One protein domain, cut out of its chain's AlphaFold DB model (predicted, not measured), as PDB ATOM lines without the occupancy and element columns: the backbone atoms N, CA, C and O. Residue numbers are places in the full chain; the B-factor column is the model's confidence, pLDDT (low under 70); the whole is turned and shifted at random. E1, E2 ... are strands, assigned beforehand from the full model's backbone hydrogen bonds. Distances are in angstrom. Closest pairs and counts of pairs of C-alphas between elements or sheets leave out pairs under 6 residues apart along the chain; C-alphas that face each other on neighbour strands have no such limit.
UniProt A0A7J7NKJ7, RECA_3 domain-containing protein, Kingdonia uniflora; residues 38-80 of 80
ATOM      1  N   LYS A  38     175.426 181.611 235.469       69.94
ATOM      2  CA  LYS A  38     175.328 180.541 236.489       69.94
ATOM      3  C   LYS A  38     176.619 180.363 237.309       69.94
ATOM      4  O   LYS A  38     176.584 179.997 238.475       69.94
ATOM      5  N   ASN A  39     177.763 180.666 236.708       62.75
ATOM      6  CA  ASN A  39     179.107 180.578 237.287       62.75
ATOM      7  C   ASN A  39     179.565 181.858 238.008       62.75
ATOM      8  O   ASN A  39     180.684 181.906 238.516       62.75
ATOM      9  N   ALA A  40     178.717 182.883 238.121       58.19
ATOM     10  CA  ALA A  40     179.090 184.151 238.741       58.19
ATOM     11  C   ALA A  40     179.318 184.082 240.267       58.19
ATOM     12  O   ALA A  40     179.655 185.102 240.866       58.19
ATOM     13  N   VAL A  41     179.111 182.915 240.887       55.62
ATOM     14  CA  VAL A  41     179.407 182.619 242.304       55.62
ATOM     15  C   VAL A  41     180.572 181.619 242.440       55.62
ATOM     16  O   VAL A  41     181.075 181.398 243.537       55.62
ATOM     17  N   SER A  42     181.053 181.034 241.335       50.03
ATOM     18  CA  SER A  42     182.174 180.091 241.385       50.03
ATOM     19  C   SER A  42     183.480 180.834 241.676       50.03
ATOM     20  O   SER A  42     183.854 181.757 240.954       50.03
ATOM     21  N   LYS A  43     184.185 180.410 242.734       49.84
ATOM     22  CA  LYS A  43     185.476 180.957 243.203       49.84
ATOM     23  C   LYS A  43     186.634 180.779 242.210       49.84
ATOM     24  O   LYS A  43     187.720 181.291 242.466       49.84
ATOM     25  N   SER A  44     186.434 180.072 241.093       54.12
ATOM     26  CA  SER A  44     187.452 179.977 240.046       54.12
ATOM     27  C   SER A  44     187.645 181.346 239.389       54.12
ATOM     28  O   SER A  44     186.785 181.838 238.653       54.12
ATOM     29  N   LEU A  45     188.791 181.969 239.683       53.69
ATOM     30  CA  LEU A  45     189.136 183.359 239.364       53.69
ATOM     31  C   LEU A  45     188.942 183.727 237.882       53.69
ATOM     32  O   LEU A  45     188.682 184.888 237.572       53.69
ATOM     33  N   ARG A  46     189.011 182.758 236.959       54.78
ATOM     34  CA  ARG A  46     188.836 182.977 235.510       54.78
ATOM     35  C   ARG A  46     187.372 183.087 235.061       54.78
ATOM     36  O   ARG A  46     187.108 183.645 234.006       54.78
ATOM     37  N   ILE A  47     186.416 182.631 235.872       58.53
ATOM     38  CA  ILE A  47     184.993 182.530 235.490       58.53
ATOM     39  C   ILE A  47     184.084 183.381 236.408       58.53
ATOM     40  O   ILE A  47     182.914 183.628 236.110       58.53
ATOM     41  N   ALA A  48     184.622 183.892 237.520       65.50
ATOM     42  CA  ALA A  48     183.884 184.711 238.476       65.50
ATOM     43  C   ALA A  48     183.402 186.040 237.859       65.50
ATOM     44  O   ALA A  48     184.196 186.898 237.479       65.50
ATOM     45  N   GLY A  49     182.085 186.245 237.811       74.75
ATOM     46  CA  GLY A  49     181.487 187.509 237.368       74.75
ATOM     47  C   GLY A  49     181.082 187.575 235.895       74.75
ATOM     48  O   GLY A  49     180.837 188.680 235.404       74.75
ATOM     49  N   GLN A  50     180.963 186.434 235.210       84.31
ATOM     50  CA  GLN A  50     180.351 186.390 233.881       84.31
ATOM     51  C   GLN A  50     178.883 186.846 233.916       84.31
ATOM     52  O   GLN A  50     178.114 186.583 234.851       84.31
ATOM     53  N   ARG A  51     178.501 187.559 232.866       87.62
ATOM     54  CA  ARG A  51     177.185 188.122 232.602       87.62
ATOM     55  C   ARG A  51     176.788 187.774 231.179       87.62
ATOM     56  O   ARG A  51     177.637 187.608 230.305       87.62
ATOM     57  N   VAL A  52     175.489 187.669 230.977       89.12
ATOM     58  CA  VAL A  52     174.885 187.369 229.689       89.12
ATOM     59  C   VAL A  52     174.049 188.571 229.277       89.12
ATOM     60  O   VAL A  52     173.329 189.132 230.102       89.12
ATOM     61  N   CYS A  53     174.167 188.972 228.019       90.81
ATOM     62  CA  CYS A  53     173.348 189.986 227.378       90.81
ATOM     63  C   CYS A  53     172.594 189.332 226.223       90.81
ATOM     64  O   CYS A  53     173.228 188.805 225.312       90.81
ATOM     65  N   LYS A  54     171.263 189.370 226.248       90.31
ATOM     66  CA  LYS A  54     170.423 188.909 225.140       90.31
ATOM     67  C   LYS A  54     169.771 190.100 224.448       90.31
ATOM     68  O   LYS A  54     169.186 190.955 225.112       90.31
ATOM     69  N   VAL A  55     169.827 190.134 223.122       90.56
ATOM     70  CA  VAL A  55     169.048 191.069 222.306       90.56
ATOM     71  C   VAL A  55     167.588 190.625 222.339       90.56
ATOM     72  O   VAL A  55     167.262 189.539 221.869       90.56
ATOM     73  N   ILE A  56     166.728 191.448 222.944       86.56
ATOM     74  CA  ILE A  56     165.283 191.189 223.065       86.56
ATOM     75  C   ILE A  56     164.556 191.719 221.832       86.56
ATOM     76  O   ILE A  56     163.639 191.093 221.319       86.56
ATOM     77  N   SER A  57     164.938 192.912 221.375       84.56
ATOM     78  CA  SER A  57     164.366 193.500 220.169       84.56
ATOM     79  C   SER A  57     165.335 194.486 219.539       84.56
ATOM     80  O   SER A  57     165.805 195.404 220.221       84.56
ATOM     81  N   PHE A  58     165.570 194.324 218.242       88.12
ATOM     82  CA  PHE A  58     166.288 195.274 217.405       88.12
ATOM     83  C   PHE A  58     165.812 195.112 215.951       88.12
ATOM     84  O   PHE A  58     165.677 193.976 215.500       88.12
ATOM     85  N   PRO A  59     165.552 196.198 215.204       87.50
ATOM     86  CA  PRO A  59     165.003 196.105 213.848       87.50
ATOM     87  C   PRO A  59     165.939 195.461 212.812       87.50
ATOM     88  O   PRO A  59     165.471 195.077 211.747       87.50
ATOM     89  N   TYR A  60     167.239 195.334 213.103       88.38
ATOM     90  CA  TYR A  60     168.244 194.887 212.124       88.38
ATOM     91  C   TYR A  60     169.096 193.692 212.575       88.38
ATOM     92  O   TYR A  60     170.065 193.343 211.907       88.38
ATOM     93  N   LEU A  61     168.782 193.073 213.713       85.56
ATOM     94  CA  LEU A  61     169.553 191.956 214.259       85.56
ATOM     95  C   LEU A  61     168.581 190.931 214.815       85.56
ATOM     96  O   LEU A  61     167.643 191.277 215.534       85.56
ATOM     97  N   ALA A  62     168.838 189.670 214.489       86.88
ATOM     98  CA  ALA A  62     168.141 188.559 215.108       86.88
ATOM     99  C   ALA A  62     168.417 188.519 216.620       86.88
ATOM    100  O   ALA A  62     169.377 189.111 217.119       86.88
ATOM    101  N   GLU A  63     167.589 187.787 217.360       87.12
ATOM    102  CA  GLU A  63     167.876 187.522 218.765       87.12
ATOM    103  C   GLU A  63     169.247 186.848 218.901       87.12
ATOM    104  O   GLU A  63     169.472 185.744 218.410       87.12
ATOM    105  N   ALA A  64     170.167 187.533 219.574       88.38
ATOM    106  CA  ALA A  64     171.531 187.080 219.788       88.38
ATOM    107  C   ALA A  64     171.885 187.168 221.273       88.38
ATOM    108  O   ALA A  64     171.368 188.020 222.002       88.38
ATOM    109  N   GLU A  65     172.781 186.292 221.717       89.19
ATOM    110  CA  GLU A  65     173.316 186.287 223.075       89.19
ATOM    111  C   GLU A  65     174.822 186.558 223.031       89.19
ATOM    112  O   GLU A  65     175.565 185.901 222.306       89.19
ATOM    113  N   ALA A  66     175.271 187.515 223.835       90.12
ATOM    114  CA  ALA A  66     176.676 187.813 224.056       90.12
ATOM    115  C   ALA A  66     177.009 187.630 225.535       90.12
ATOM    116  O   ALA A  66     176.184 187.870 226.423       90.12
ATOM    117  N   ARG A  67     178.242 187.222 225.816       89.56
ATOM    118  CA  ARG A  67     178.713 187.025 227.182       89.56
ATOM    119  C   ARG A  67     179.863 187.976 227.470       89.56
ATOM    120  O   ARG A  67     180.743 188.152 226.641       89.56
ATOM    121  N   PHE A  68     179.847 188.574 228.652       89.94
ATOM    122  CA  PHE A  68     180.849 189.542 229.091       89.94
ATOM    123  C   PHE A  68     181.182 189.335 230.566       89.94
ATOM    124  O   PHE A  68     180.469 188.639 231.292       89.94
ATOM    125  N   ARG A  69     182.257 189.955 231.040       87.38
ATOM    126  CA  ARG A  69     182.648 189.940 232.451       87.38
ATOM    127  C   ARG A  69     182.786 191.365 232.976       87.38
ATOM    128  O   ARG A  69     183.079 192.293 232.233       87.38
ATOM    129  N   LYS A  70     182.555 191.547 234.280       86.19
ATOM    130  CA  LYS A  70     182.928 192.781 234.988       86.19
ATOM    131  C   LYS A  70     184.282 192.589 235.672       86.19
ATOM    132  O   LYS A  70     184.436 191.640 236.442       86.19
ATOM    133  N   SER A  71     185.223 193.488 235.418       82.75
ATOM    134  CA  SER A  71     186.528 193.591 236.073       82.75
ATOM    135  C   SER A  71     186.645 194.935 236.806       82.75
ATOM    136  O   SER A  71     185.771 195.795 236.685       82.75
ATOM    137  N   ALA A  72     187.726 195.138 237.565       84.56
ATOM    138  CA  ALA A  72     188.007 196.430 238.202       84.56
ATOM    139  C   ALA A  72     188.235 197.565 237.181       84.56
ATOM    140  O   ALA A  72     188.060 198.729 237.513       84.56
ATOM    141  N   GLN A  73     188.589 197.219 235.939       86.31
ATOM    142  CA  GLN A  73     188.804 198.162 234.842       86.31
ATOM    143  C   GLN A  73     187.532 198.419 234.015       86.31
ATOM    144  O   GLN A  73     187.544 199.273 233.136       86.31
ATOM    145  N   GLY A  74     186.432 197.703 234.283       86.00
ATOM    146  CA  GLY A  74     185.159 197.875 233.583       86.00
ATOM    147  C   GLY A  74     184.611 196.583 232.975       86.00
ATOM    148  O   GLY A  74     184.726 195.505 233.558       86.00
ATOM    149  N   VAL A  75     183.944 196.695 231.825       89.31
ATOM    150  CA  VAL A  75     183.403 195.548 231.079       89.31
ATOM    151  C   VAL A  75     184.504 194.962 230.199       89.31
ATOM    152  O   VAL A  75     185.085 195.681 229.392       89.31
ATOM    153  N   THR A  76     184.783 193.670 230.350       88.06
ATOM    154  CA  THR A  76     185.806 192.947 229.583       88.06
ATOM    155  C   THR A  76     185.197 191.747 228.866       88.06
ATOM    156  O   THR A  76     184.157 191.221 229.284       88.06
ATOM    157  N   ASP A  77     185.870 191.282 227.812       86.50
ATOM    158  CA  ASP A  77     185.549 189.993 227.205       86.50
ATOM    159  C   ASP A  77     185.817 188.850 228.200       86.50
ATOM    160  O   ASP A  77     186.457 189.022 229.245       86.50
ATOM    161  N   ILE A  78     185.275 187.677 227.897       80.69
ATOM    162  CA  ILE A  78     185.468 186.469 228.700       80.69
ATOM    163  C   ILE A  78     186.766 185.747 228.326       80.69
ATOM    164  O   ILE A  78     187.280 184.993 229.150       80.69
ATOM    165  N   ASN A  79     187.282 185.981 227.120       74.38
ATOM    166  CA  ASN A  79     188.434 185.284 226.560       74.38
ATOM    167  C   ASN A  79     189.746 186.084 226.656       74.38
ATOM    168  O   ASN A  79     190.749 185.638 226.102       74.38
ATOM    169  N   CYS A  80     189.736 187.245 227.322       58.00
ATOM    170  CA  CYS A  80     190.951 187.994 227.655       58.00
ATOM    171  C   CYS A  80     191.739 187.339 228.797       58.00
ATOM    172  O   CYS A  80     191.101 186.859 229.765       58.00
TER     173      CYS A  80
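Overview. This is residues 38 to 80 of the 80 residues of the protein "RECA_3 domain-containing protein" of Kingdonia uniflora (UniProt A0A7J7NKJ7). A long, narrow hairpin of two strands, E1 and E2, makes the length of this piece, and a very short strand, E3, folds back beside the far end of E2. At one end the turn of the long hairpin sticks out with residues 57 to 62. The 43 printed residues hold three named strands and no named helix, all strand in class, with under half of the residues in named elements. The sheet E1, E2, E3 is an antiparallel meander, each strand the neighbour of the one before; the whole is loose, radius of gyration of the C-alphas 12.5 A, spanning 38 by 22 by 14 A.

Along the chain. Find C-alpha 50 at (180.351, 186.390, 233.881); from there E1, residues 50 to 57, runs 22.2 A. E2, residues 65 to 71, covers 19.9 A. E3, residues 74 to 76, ends at C-alpha 76, (185.806, 192.947, 229.583).

Arrangement. Look first at the hairpin E1 and E2, antiparallel at 141 degrees, where N 51 and O 68 are 2.7 A apart, within hydrogen-bond range. The hairpin E2 and E3 is antiparallel at 132 degrees, with N 71 and O 74 at 2.8 A, also within that range. The pairing is staggered: E2 pairs with E1 over residues 65 to 69 and with E3 over 69 to 71. E1 and E3 are apart.

Size, cuts and confidence. The farthest C-alphas, of Lys 43 and Pro 59, are 38.9 A apart. The printed part has no cut and no long link between strands; pLDDT is under 70 at residues 38 to 48 and 80.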